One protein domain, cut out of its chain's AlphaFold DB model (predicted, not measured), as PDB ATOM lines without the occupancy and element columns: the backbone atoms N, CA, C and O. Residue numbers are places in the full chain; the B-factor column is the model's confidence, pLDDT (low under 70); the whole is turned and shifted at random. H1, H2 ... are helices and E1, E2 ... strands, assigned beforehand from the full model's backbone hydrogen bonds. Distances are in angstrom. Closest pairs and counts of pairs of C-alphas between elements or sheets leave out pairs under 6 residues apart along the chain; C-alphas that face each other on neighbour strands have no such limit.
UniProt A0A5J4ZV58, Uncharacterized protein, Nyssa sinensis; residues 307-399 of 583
ATOM      1  N   THR A 307      49.489 -52.450  29.530       86.81
ATOM      2  CA  THR A 307      48.941 -53.587  28.793       86.81
ATOM      3  C   THR A 307      48.436 -54.656  29.753       86.81
ATOM      4  O   THR A 307      49.122 -55.008  30.720       86.81
ATOM      5  N   LEU A 308      47.254 -55.196  29.471       85.31
ATOM      6  CA  LEU A 308      46.667 -56.327  30.175       85.31
ATOM      7  C   LEU A 308      47.493 -57.597  29.940       85.31
ATOM      8  O   LEU A 308      47.801 -57.967  28.809       85.31
ATOM      9  N   MET A 309      47.811 -58.293  31.024       82.00
ATOM     10  CA  MET A 309      48.492 -59.583  31.020       82.00
ATOM     11  C   MET A 309      47.576 -60.648  31.616       82.00
ATOM     12  O   MET A 309      46.975 -60.425  32.665       82.00
ATOM     13  N   THR A 310      47.503 -61.810  30.962       73.50
ATOM     14  CA  THR A 310      46.619 -62.927  31.347       73.50
ATOM     15  C   THR A 310      47.358 -64.116  31.971       73.50
ATOM     16  O   THR A 310      46.732 -65.006  32.544       73.50
ATOM     17  N   SER A 311      48.692 -64.123  31.915       63.91
ATOM     18  CA  SER A 311      49.554 -65.100  32.577       63.91
ATOM     19  C   SER A 311      50.602 -64.378  33.428       63.91
ATOM     20  O   SER A 311      51.397 -63.582  32.928       63.91
ATOM     21  N   TYR A 312      50.593 -64.640  34.735       55.88
ATOM     22  CA  TYR A 312      51.600 -64.142  35.671       55.88
ATOM     23  C   TYR A 312      52.407 -65.314  36.229       55.88
ATOM     24  O   TYR A 312      51.842 -66.283  36.729       55.88
ATOM     25  N   SER A 313      53.733 -65.196  36.161       50.34
ATOM     26  CA  SER A 313      54.696 -66.036  36.887       50.34
ATOM     27  C   SER A 313      55.584 -65.226  37.844       50.34
ATOM     28  O   SER A 313      56.407 -65.801  38.548       50.34
ATOM     29  N   GLU A 314      55.425 -63.898  37.905       52.09
ATOM     30  CA  GLU A 314      56.275 -63.017  38.710       52.09
ATOM     31  C   GLU A 314      55.488 -62.312  39.817       52.09
ATOM     32  O   GLU A 314      54.702 -61.396  39.554       52.09
ATOM     33  N   VAL A 315      55.784 -62.688  41.059       52.47
ATOM     34  CA  VAL A 315      55.245 -62.112  42.295       52.47
ATOM     35  C   VAL A 315      55.618 -60.626  42.383       52.47
ATOM     36  O   VAL A 315      56.771 -60.288  42.632       52.47
ATOM     37  N   ASN A 316      54.675 -59.717  42.133       60.56
ATOM     38  CA  ASN A 316      54.875 -58.279  42.337       60.56
ATOM     39  C   ASN A 316      53.601 -57.626  42.889       60.56
ATOM     40  O   ASN A 316      52.485 -58.046  42.584       60.56
ATOM     41  N   HIS A 317      53.785 -56.583  43.694       77.88
ATOM     42  CA  HIS A 317      52.702 -55.847  44.342       77.88
ATOM     43  C   HIS A 317      52.014 -54.885  43.367       77.88
ATOM     44  O   HIS A 317      52.668 -54.207  42.572       77.88
ATOM     45  N   CYS A 318      50.691 -54.785  43.458       81.31
ATOM     46  CA  CYS A 318      49.914 -53.757  42.777       81.31
ATOM     47  C   CYS A 318      50.250 -52.378  43.355       81.31
ATOM     48  O   CYS A 318      50.147 -52.160  44.563       81.31
ATOM     49  N   ARG A 319      50.614 -51.413  42.501       79.81
ATOM     50  CA  ARG A 319      51.019 -50.070  42.956       79.81
ATOM     51  C   ARG A 319      49.855 -49.274  43.559       79.81
ATOM     52  O   ARG A 319      50.091 -48.411  44.399       79.81
ATOM     53  N   ALA A 320      48.618 -49.599  43.178       77.81
ATOM     54  CA  ALA A 320      47.415 -48.991  43.733       77.81
ATOM     55  C   ALA A 320      47.069 -49.526  45.125       77.81
ATOM     56  O   ALA A 320      46.980 -48.732  46.044       77.81
ATOM     57  N   CYS A 321      46.894 -50.836  45.314       76.50
ATOM     58  CA  CYS A 321      46.381 -51.385  46.579       76.50
ATOM     59  C   CYS A 321      47.461 -52.008  47.486       76.50
ATOM     60  O   CYS A 321      47.164 -52.408  48.606       76.50
ATOM     61  N   GLY A 322      48.702 -52.150  47.007       74.19
ATOM     62  CA  GLY A 322      49.816 -52.762  47.743       74.19
ATOM     63  C   GLY A 322      49.773 -54.294  47.848       74.19
ATOM     64  O   GLY A 322      50.779 -54.908  48.203       74.19
ATOM     65  N   LYS A 323      48.650 -54.937  47.500       75.06
ATOM     66  CA  LYS A 323      48.492 -56.400  47.555       75.06
ATOM     67  C   LYS A 323      49.205 -57.106  46.401       75.06
ATOM     68  O   LYS A 323      49.432 -56.517  45.341       75.06
ATOM     69  N   PHE A 324      49.529 -58.382  46.599       73.88
ATOM     70  CA  PHE A 324      50.069 -59.243  45.547       73.88
ATOM     71  C   PHE A 324      49.076 -59.378  44.393       73.88
ATOM     72  O   PHE A 324      47.889 -59.622  44.614       73.88
ATOM     73  N   ALA A 325      49.558 -59.188  43.164       64.38
ATOM     74  CA  ALA A 325      48.777 -59.432  41.959       64.38
ATOM     75  C   ALA A 325      48.921 -60.887  41.514       64.38
ATOM     76  O   ALA A 325      49.937 -61.270  40.938       64.38
ATOM     77  N   GLU A 326      47.890 -61.680  41.798       66.12
ATOM     78  CA  GLU A 326      47.647 -62.969  41.156       66.12
ATOM     79  C   GLU A 326      46.603 -62.780  40.043       66.12
ATOM     80  O   GLU A 326      45.868 -61.798  40.040       66.12
ATOM     81  N   GLY A 327      46.544 -63.683  39.061       73.19
ATOM     82  CA  GLY A 327      45.525 -63.587  38.004       73.19
ATOM     83  C   GLY A 327      45.858 -62.559  36.923       73.19
ATOM     84  O   GLY A 327      47.009 -62.476  36.509       73.19
ATOM     85  N   PHE A 328      44.856 -61.860  36.383       83.44
ATOM     86  CA  PHE A 328      45.080 -60.852  35.337       83.44
ATOM     87  C   PHE A 328      45.487 -59.504  35.944       83.44
ATOM     88  O   PHE A 328      45.140 -59.163  37.075       83.44
ATOM     89  N   GLY A 329      46.204 -58.691  35.173       85.75
ATOM     90  CA  GLY A 329      46.581 -57.354  35.620       85.75
ATOM     91  C   GLY A 329      47.255 -56.532  34.538       85.75
ATOM     92  O   GLY A 329      47.790 -57.080  33.574       85.75
ATOM     93  N   TYR A 330      47.268 -55.221  34.728       86.38
ATOM     94  CA  TYR A 330      47.852 -54.264  33.799       86.38
ATOM     95  C   TYR A 330      49.289 -53.952  34.183       86.38
ATOM     96  O   TYR A 330      49.573 -53.648  35.341       86.38
ATOM     97  N   ARG A 331      50.201 -53.976  33.211       86.44
ATOM     98  CA  ARG A 331      51.601 -53.613  33.434       86.44
ATOM     99  C   ARG A 331      52.129 -52.670  32.380       86.44
ATOM    100  O   ARG A 331      51.723 -52.721  31.224       86.44
ATOM    101  N   CYS A 332      53.121 -51.890  32.769       86.56
ATOM    102  CA  CYS A 332      54.001 -51.276  31.804       86.56
ATOM    103  C   CYS A 332      55.135 -52.244  31.429       86.56
ATOM    104  O   CYS A 332      55.619 -53.006  32.265       86.56
ATOM    105  N   PHE A 333      55.570 -52.209  30.170       83.56
ATOM    106  CA  PHE A 333      56.746 -52.949  29.701       83.56
ATOM    107  C   PHE A 333      58.051 -52.157  29.807       83.56
ATOM    108  O   PHE A 333      59.124 -52.752  29.766       83.56
ATOM    109  N   GLN A 334      57.971 -50.832  29.937       84.31
ATOM    110  CA  GLN A 334      59.149 -49.964  30.014       84.31
ATOM    111  C   GLN A 334      59.608 -49.729  31.459       84.31
ATOM    112  O   GLN A 334      60.783 -49.467  31.701       84.31
ATOM    113  N   CYS A 335      58.705 -49.865  32.430       84.06
ATOM    114  CA  CYS A 335      59.007 -49.726  33.849       84.06
ATOM    115  C   CYS A 335      58.344 -50.850  34.663       84.06
ATOM    116  O   CYS A 335      57.577 -51.657  34.141       84.06
ATOM    117  N   ARG A 336      58.620 -50.916  35.970       78.88
ATOM    118  CA  ARG A 336      58.065 -51.954  36.865       78.88
ATOM    119  C   ARG A 336      56.643 -51.648  37.364       78.88
ATOM    120  O   ARG A 336      56.218 -52.211  38.368       78.88
ATOM    121  N   PHE A 337      55.912 -50.758  36.696       83.69
ATOM    122  CA  PHE A 337      54.573 -50.354  37.113       83.69
ATOM    123  C   PHE A 337      53.532 -51.429  36.782       83.69
ATOM    124  O   PHE A 337      53.435 -51.875  35.636       83.69
ATOM    125  N   LYS A 338      52.753 -51.847  37.788       84.50
ATOM    126  CA  LYS A 338      51.736 -52.902  37.684       84.50
ATOM    127  C   LYS A 338      50.507 -52.570  38.534       84.50
ATOM    128  O   LYS A 338      50.641 -52.006  39.622       84.50
ATOM    129  N   LEU A 339      49.328 -52.960  38.060       83.81
ATOM    130  CA  LEU A 339      48.043 -52.821  38.743       83.81
ATOM    131  C   LEU A 339      47.233 -54.116  38.615       83.81
ATOM    132  O   LEU A 339      47.236 -54.739  37.552       83.81
ATOM    133  N   HIS A 340      46.490 -54.491  39.660       82.81
ATOM    134  CA  HIS A 340      45.404 -55.470  39.510       82.81
ATOM    135  C   HIS A 340      44.399 -54.973  38.482       82.81
ATOM    136  O   HIS A 340      44.162 -53.768  38.396       82.81
ATOM    137  N   THR A 341      43.722 -55.896  37.799       83.06
ATOM    138  CA  THR A 341      42.589 -55.564  36.926       83.06
ATOM    139  C   THR A 341      41.586 -54.656  37.633       83.06
ATOM    140  O   THR A 341      41.325 -53.567  37.145       83.06
ATOM    141  N   ARG A 342      41.132 -55.024  38.842       80.62
ATOM    142  CA  ARG A 342      40.162 -54.230  39.624       80.62
ATOM    143  C   ARG A 342      40.661 -52.841  40.043       80.62
ATOM    144  O   ARG A 342      39.870 -51.986  40.409       80.62
ATOM    145  N   CYS A 343      41.980 -52.647  40.092       81.31
ATOM    146  CA  CYS A 343      42.581 -51.370  40.471       81.31
ATOM    147  C   CYS A 343      42.815 -50.463  39.263       81.31
ATOM    148  O   CYS A 343      43.109 -49.287  39.451       81.31
ATOM    149  N   ALA A 344      42.768 -51.027  38.059       83.12
ATOM    150  CA  ALA A 344      43.055 -50.331  36.820       83.12
ATOM    151  C   ALA A 344      41.801 -50.140  35.956       83.12
ATOM    152  O   ALA A 344      41.762 -49.216  35.143       83.12
ATOM    153  N   TRP A 345      40.808 -51.023  36.114       81.19
ATOM    154  CA  TRP A 345      39.572 -51.019  35.353       81.19
ATOM    155  C   TRP A 345      38.351 -51.471  36.190       81.19
ATOM    156  O   TRP A 345      38.404 -52.546  36.798       81.19
ATOM    157  N   PRO A 346      37.243 -50.705  36.178       79.06
ATOM    158  CA  PRO A 346      37.156 -49.344  35.637       79.06
ATOM    159  C   PRO A 346      38.161 -48.413  36.332       79.06
ATOM    160  O   PRO A 346      38.571 -48.665  37.467       79.06
ATOM    161  N   ILE A 347      38.626 -47.381  35.622       80.12
ATOM    162  CA  ILE A 347      39.574 -46.418  36.195       80.12
ATOM    163  C   ILE A 347      38.889 -45.762  37.408       80.12
ATOM    164  O   ILE A 347      37.799 -45.215  37.236       80.12
ATOM    165  N   PRO A 348      39.484 -45.819  38.617       76.81
ATOM    166  CA  PRO A 348      38.859 -45.258  39.811       76.81
ATOM    167  C   PRO A 348      38.672 -43.736  39.680       76.81
ATOM    168  O   PRO A 348      39.464 -43.089  38.991       76.81
ATOM    169  N   PRO A 349      37.677 -43.133  40.355       78.00
ATOM    170  CA  PRO A 349      37.558 -41.680  40.442       78.00
ATOM    171  C   PRO A 349      38.795 -41.061  41.109       78.00
ATOM    172  O   PRO A 349      39.362 -41.647  42.030       78.00
ATOM    173  N   PHE A 350      39.210 -39.874  40.666       77.25
ATOM    174  CA  PHE A 350      40.376 -39.166  41.206       77.25
ATOM    175  C   PHE A 350      39.990 -37.798  41.757       77.25
ATOM    176  O   PHE A 350      39.390 -36.999  41.050       77.25
ATOM    177  N   VAL A 351      40.434 -37.470  42.965       75.69
ATOM    178  CA  VAL A 351      40.304 -36.114  43.508       75.69
ATOM    179  C   VAL A 351      41.639 -35.394  43.541       75.69
ATOM    180  O   VAL A 351      42.671 -35.975  43.883       75.69
ATOM    181  N   LYS A 352      41.622 -34.108  43.184       70.06
ATOM    182  CA  LYS A 352      42.748 -33.211  43.447       70.06
ATOM    183  C   LYS A 352      42.685 -32.806  44.915       70.06
ATOM    184  O   LYS A 352      41.630 -32.434  45.409       70.06
ATOM    185  N   SER A 353      43.812 -32.882  45.607       69.19
ATOM    186  CA  SER A 353      43.925 -32.362  46.963       69.19
ATOM    187  C   SER A 353      44.663 -31.033  46.915       69.19
ATOM    188  O   SER A 353      45.702 -30.930  46.273       69.19
ATOM    189  N   GLU A 354      44.175 -30.027  47.635       69.56
ATOM    190  CA  GLU A 354      44.919 -28.772  47.823       69.56
ATOM    191  C   GLU A 354      46.196 -28.976  48.651       69.56
ATOM    192  O   GLU A 354      47.131 -28.183  48.591       69.56
ATOM    193  N   HIS A 355      46.247 -30.064  49.421       72.06
ATOM    194  CA  HIS A 355      47.344 -30.393  50.328       72.06
ATOM    195  C   HIS A 355      48.240 -31.514  49.792       72.06
ATOM    196  O   HIS A 355      49.211 -31.896  50.449       72.06
ATOM    197  N   HIS A 356      47.921 -32.066  48.618       79.19
ATOM    198  CA  HIS A 356      48.711 -33.114  47.990       79.19
ATOM    199  C   HIS A 356      48.742 -32.959  46.468       79.19
ATOM    200  O   HIS A 356      47.718 -33.063  45.802       79.19
ATOM    201  N   GLU A 357      49.947 -32.771  45.927       76.25
ATOM    202  CA  GLU A 357      50.175 -32.452  44.511       76.25
ATOM    203  C   GLU A 357      49.689 -33.541  43.540       76.25
ATOM    204  O   GLU A 357      49.309 -33.240  42.408       76.25
ATOM    205  N   HIS A 358      49.673 -34.810  43.961       79.12
ATOM    206  CA  HIS A 358      49.214 -35.906  43.111       79.12
ATOM    207  C   HIS A 358      47.720 -36.202  43.317       79.12
ATOM    208  O   HIS A 358      47.251 -36.232  44.457       79.12
ATOM    209  N   PRO A 359      46.971 -36.528  42.246       75.06
ATOM    210  CA  PRO A 359      45.583 -36.955  42.368       75.06
ATOM    211  C   PRO A 359      45.429 -38.198  43.255       75.06
ATOM    212  O   PRO A 359      46.146 -39.193  43.096       75.06
ATOM    213  N   LEU A 360      44.457 -38.156  44.161       83.25
ATOM    214  CA  LEU A 360      44.096 -39.266  45.034       83.25
ATOM    215  C   LEU A 360      43.019 -40.108  44.364       83.25
ATOM    216  O   LEU A 360      41.931 -39.610  44.092       83.25
ATOM    217  N   ALA A 361      43.303 -41.384  44.117       81.81
ATOM    218  CA  ALA A 361      42.290 -42.300  43.617       81.81
ATOM    219  C   ALA A 361      41.389 -42.766  44.756       81.81
ATOM    220  O   ALA A 361      41.862 -43.108  45.843       81.81
ATOM    221  N   PHE A 362      40.102 -42.818  44.469       81.25
ATOM    222  CA  PHE A 362      39.083 -43.371  45.327       81.25
ATOM    223  C   PHE A 362      38.984 -44.889  45.112       81.25
ATOM    224  O   PHE A 362      38.759 -45.356  43.996       81.25
ATOM    225  N   PHE A 363      39.144 -45.671  46.179       75.12
ATOM    226  CA  PHE A 363      39.058 -47.126  46.131       75.12
ATOM    227  C   PHE A 363      37.953 -47.652  47.034       75.12
ATOM    228  O   PHE A 363      37.897 -47.356  48.227       75.12
ATOM    229  N   ASN A 364      37.145 -48.545  46.463       69.81
ATOM    230  CA  ASN A 364      36.154 -49.331  47.186       69.81
ATOM    231  C   ASN A 364      36.567 -50.814  47.284       69.81
ATOM    232  O   ASN A 364      35.772 -51.718  47.053       69.81
ATOM    233  N   ALA A 365      37.848 -51.083  47.551       64.81
ATOM    234  CA  ALA A 365      38.386 -52.439  47.669       64.81
ATOM    235  C   ALA A 365      39.328 -52.537  48.867       64.81
ATOM    236  O   ALA A 365      40.129 -51.640  49.065       64.81
ATOM    237  N   GLN A 366      39.287 -53.628  49.637       64.19
ATOM    238  CA  GLN A 366      40.134 -53.795  50.829       64.19
ATOM    239  C   GLN A 366      41.636 -53.699  50.525       64.19
ATOM    240  O   GLN A 366      42.136 -54.401  49.637       64.19
ATOM    241  N   ILE A 367      42.366 -52.943  51.349       65.81
ATOM    242  CA  ILE A 367      43.837 -52.919  51.380       65.81
ATOM    243  C   ILE A 367      44.357 -53.547  52.664       65.81
ATOM    244  O   ILE A 367      43.643 -53.650  53.655       65.81
ATOM    245  N   GLU A 368      45.593 -54.029  52.627       62.75
ATOM    246  CA  GLU A 368      46.245 -54.614  53.795       62.75
ATOM    247  C   GLU A 368      47.368 -53.708  54.276       62.75
ATOM    248  O   GLU A 368      48.153 -53.201  53.477       62.75
ATOM    249  N   ASN A 369      47.453 -53.565  55.598       65.69
ATOM    250  CA  ASN A 369      48.541 -52.900  56.313       65.69
ATOM    251  C   ASN A 369      48.810 -51.453  55.874       65.69
ATOM    252  O   ASN A 369      49.954 -51.001  55.895       65.69
ATOM    253  N   SER A 370      47.762 -50.717  55.504       75.25
ATOM    254  CA  SER A 370      47.860 -49.282  55.248       75.25
ATOM    255  C   SER A 370      47.397 -48.494  56.466       75.25
ATOM    256  O   SER A 370      46.456 -48.892  57.153       75.25
ATOM    257  N   PHE A 371      48.048 -47.368  56.738       82.44
ATOM    258  CA  PHE A 371      47.666 -46.437  57.794       82.44
ATOM    259  C   PHE A 371      47.186 -45.139  57.164       82.44
ATOM    260  O   PHE A 371      47.748 -44.674  56.174       82.44
ATOM    261  N   CYS A 372      46.152 -44.548  57.750       85.75
ATOM    262  CA  CYS A 372      45.684 -43.241  57.337       85.75
ATOM    263  C   CYS A 372      46.710 -42.182  57.739       85.75
ATOM    264  O   CYS A 372      47.089 -42.082  58.905       85.75
ATOM    265  N   ASN A 373      47.141 -41.360  56.788       89.06
ATOM    266  CA  ASN A 373      48.108 -40.294  57.038       89.06
ATOM    267  C   ASN A 373      47.535 -39.143  57.878       89.06
ATOM    268  O   ASN A 373      48.318 -38.366  58.414       89.06
ATOM    269  N   SER A 374      46.208 -39.038  57.993       85.62
ATOM    270  CA  SER A 374      45.533 -38.007  58.790       85.62
ATOM    271  C   SER A 374      45.312 -38.452  60.240       85.62
ATOM    272  O   SER A 374      45.764 -37.786  61.165       85.62
ATOM    273  N   CYS A 375      44.673 -39.608  60.462       84.25
ATOM    274  CA  CYS A 375      44.324 -40.064  61.816       84.25
ATOM    275  C   CYS A 375      45.283 -41.113  62.403       84.25
ATOM    276  O   CYS A 375      45.104 -41.530  63.545       84.25
ATOM    277  N   HIS A 376      46.265 -41.588  61.629       82.31
ATOM    278  CA  HIS A 376      47.237 -42.627  62.006       82.31
ATOM    279  C   HIS A 376      46.642 -43.991  62.406       82.31
ATOM    280  O   HIS A 376      47.373 -44.885  62.831       82.31
ATOM    281  N   LYS A 377      45.330 -44.193  62.227       81.75
ATOM    282  CA  LYS A 377      44.663 -45.490  62.404       81.75
ATOM    283  C   LYS A 377      44.795 -46.352  61.144       81.75
ATOM    284  O   LYS A 377      45.064 -45.849  60.051       81.75
ATOM    285  N   LEU A 378      44.579 -47.658  61.290       78.88
ATOM    286  CA  LEU A 378      44.571 -48.605  60.171       78.88
ATOM    287  C   LEU A 378      43.499 -48.222  59.136       78.88
ATOM    288  O   LEU A 378      42.323 -48.078  59.458       78.88
ATOM    289  N   CYS A 379      43.910 -48.097  57.879       76.19
ATOM    290  CA  CYS A 379      43.096 -47.720  56.726       76.19
ATOM    291  C   CYS A 379      42.868 -48.924  55.802       76.19
ATOM    292  O   CYS A 379      43.046 -48.844  54.595       76.19
ATOM    293  N   ASN A 380      42.503 -50.072  56.369       70.31
ATOM    294  CA  ASN A 380      42.348 -51.316  55.601       70.31
ATOM    295  C   ASN A 380      40.939 -51.502  55.022       70.31
ATOM    296  O   ASN A 380      40.712 -52.359  54.161       70.31
ATOM    297  N   ARG A 381      39.986 -50.707  55.508       69.31
ATOM    298  CA  ARG A 381      38.585 -50.816  55.131       69.31
ATOM    299  C   ARG A 381      38.261 -49.871  53.984       69.31
ATOM    300  O   ARG A 381      38.606 -48.693  54.071       69.31
ATOM    301  N   PRO A 382      37.617 -50.368  52.919       70.88
ATOM    302  CA  PRO A 382      37.003 -49.481  51.958       70.88
ATOM    303  C   PRO A 382      35.805 -48.774  52.613       70.88
ATOM    304  O   PRO A 382      35.205 -49.325  53.539       70.88
ATOM    305  N   PRO A 383      35.430 -47.589  52.126       74.00
ATOM    306  CA  PRO A 383      36.110 -46.816  51.086       74.00
ATOM    307  C   PRO A 383      37.286 -45.957  51.605       74.00
ATOM    308  O   PRO A 383      37.252 -45.443  52.725       74.00
ATOM    309  N   PHE A 384      38.313 -45.737  50.775       80.88
ATOM    310  CA  PHE A 384      39.453 -44.859  51.100       80.88
ATOM    311  C   PHE A 384      40.025 -44.141  49.868       80.88
ATOM    312  O   PHE A 384      39.823 -44.558  48.728       80.88
ATOM    313  N   PHE A 385      40.800 -43.083  50.109       85.38
ATOM    314  CA  PHE A 385      41.591 -42.383  49.098       85.38
ATOM    315  C   PHE A 385      43.053 -42.800  49.154       85.38
ATOM    316  O   PHE A 385      43.614 -42.964  50.239       85.38
ATOM    317  N   ARG A 386      43.697 -42.929  47.991       83.62
ATOM    318  CA  ARG A 386      45.113 -43.288  47.919       83.62
ATOM    319  C   ARG A 386      45.853 -42.610  46.777       83.62
ATOM    320  O   ARG A 386      45.415 -42.627  45.629       83.62
ATOM    321  N   CYS A 387      47.036 -42.089  47.082       84.00
ATOM    322  CA  CYS A 387      48.036 -41.712  46.094       84.00
ATOM    323  C   CYS A 387      49.072 -42.827  45.989       84.00
ATOM    324  O   CYS A 387      49.889 -43.034  46.885       84.00
ATOM    325  N   ALA A 388      49.086 -43.519  44.854       76.25
ATOM    326  CA  ALA A 388      50.065 -44.565  44.596       76.25
ATOM    327  C   ALA A 388      51.496 -44.026  44.422       76.25
ATOM    328  O   ALA A 388      52.451 -44.778  44.581       76.25
ATOM    329  N   GLN A 389      51.677 -42.744  44.081       77.62
ATOM    330  CA  GLN A 389      53.007 -42.161  43.877       77.62
ATOM    331  C   GLN A 389      53.704 -41.870  45.211       77.62
ATOM    332  O   GLN A 389      54.836 -42.310  45.409       77.62
ATOM    333  N   CYS A 390      52.997 -41.219  46.135       81.00
ATOM    334  CA  CYS A 390      53.523 -40.796  47.436       81.00
ATOM    335  C   CYS A 390      53.187 -41.732  48.598       81.00
ATOM    336  O   CYS A 390      53.571 -41.437  49.723       81.00
ATOM    337  N   ASP A 391      52.468 -42.827  48.339       79.81
ATOM    338  CA  ASP A 391      51.990 -43.760  49.368       79.81
ATOM    339  C   ASP A 391      51.096 -43.092  50.435       79.81
ATOM    340  O   ASP A 391      51.006 -43.542  51.574       79.81
ATOM    341  N   LEU A 392      50.401 -42.012  50.052       86.00
ATOM    342  CA  LEU A 392      49.415 -41.343  50.899       86.00
ATOM    343  C   LEU A 392      48.120 -42.154  50.896       86.00
ATOM    344  O   LEU A 392      47.601 -42.450  49.821       86.00
ATOM    345  N   SER A 393      47.577 -42.471  52.067       87.31
ATOM    346  CA  SER A 393      46.275 -43.124  52.232       87.31
ATOM    347  C   SER A 393      45.428 -42.354  53.241       87.31
ATOM    348  O   SER A 393      45.930 -41.919  54.276       87.31
ATOM    349  N   LEU A 394      44.147 -42.159  52.947       87.06
ATOM    350  CA  LEU A 394      43.204 -41.451  53.813       87.06
ATOM    351  C   LEU A 394      41.899 -42.239  53.882       87.06
ATOM    352  O   LEU A 394      41.367 -42.615  52.839       87.06
ATOM    353  N   HIS A 395      41.342 -42.439  55.081       84.88
ATOM    354  CA  HIS A 395      39.949 -42.885  55.194       84.88
ATOM    355  C   HIS A 395      39.033 -41.902  54.464       84.88
ATOM    356  O   HIS A 395      39.333 -40.707  54.427       84.88
ATOM    357  N   LEU A 396      37.891 -42.373  53.956       82.69
ATOM    358  CA  LEU A 396      36.899 -41.483  53.343       82.69
ATOM    359  C   LEU A 396      36.541 -40.314  54.276       82.69
ATOM    360  O   LEU A 396      36.619 -39.167  53.857       82.69
ATOM    361  N   HIS A 397      36.268 -40.593  55.556       82.94
ATOM    362  CA  HIS A 397      35.951 -39.586  56.580       82.94
ATOM    363  C   HIS A 397      37.137 -38.692  56.992       82.94
ATOM    364  O   HIS A 397      36.939 -37.673  57.641       82.94
ATOM    365  N   CYS A 398      38.370 -39.073  56.645       84.69
ATOM    366  CA  CYS A 398      39.572 -38.275  56.895       84.69
ATOM    367  C   CYS A 398      39.903 -37.333  55.729       84.69
ATOM    368  O   CYS A 398      40.888 -36.593  55.801       84.69
ATOM    369  N   TYR A 399      39.133 -37.384  54.639       84.75
ATOM    370  CA  TYR A 399      39.307 -36.482  53.516       84.75
ATOM    371  C   TYR A 399      38.766 -35.088  53.875       84.75
ATOM    372  O   TYR A 399      37.597 -34.971  54.236       84.75
TER     373      TYR A 399
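Overview. This is residues 307 to 399 of the 583 residues of an uncharacterized protein of Nyssa sinensis (UniProt A0A5J4ZV58). Two small lobes with little regular structure sit end to end: the sheet E1 E2 E3 with H1, then the strongly twisted sheet E4 E5 E6 E7. Only 33 of 93 printed residues are in named elements, mostly strand, ordered E1 E2 E3 H1 E4 E5 E6 E7. Each sheet is a meander, each strand the antiparallel neighbour of the one before. The whole is compact, radius of gyration of the C-alphas 13.3 A, spanning 38 by 23 by 20 A.

Arrangement. E1, residues 307 to 309, forms a hairpin with E2, residues 329 to 331; N 307 and O 331 are 2.8 A apart. E2 forms another with E3, residues 338 to 340; N 339 and O 330 are 2.8 A apart. H1, residues 341 to 344, is on this sheet at a height of 5.9 A and too short for an O i to N i+4 pair. Hairpins join E4, residues 350 to 353, E5, 356 to 363, E6, 384 to 387, and E7, 392 to 395, with N 351 and O 360 2.8 A apart, N 361 and O 386 2.9 A, N 385 and O 394 2.8 A.

Along the chain. C-alpha 307 is at (48.941, -53.587, 28.793). E5, 17.1 A long, bends by 55 degrees at residue 359. E7 ends at (39.949, -42.885, 55.194).

Size, cuts and confidence. The printed part has no cut. Links E1 to E2 and E5 to E6 are long. Seventeen residues are under pLDDT 70, among them 311 to 316 and 364 to 369.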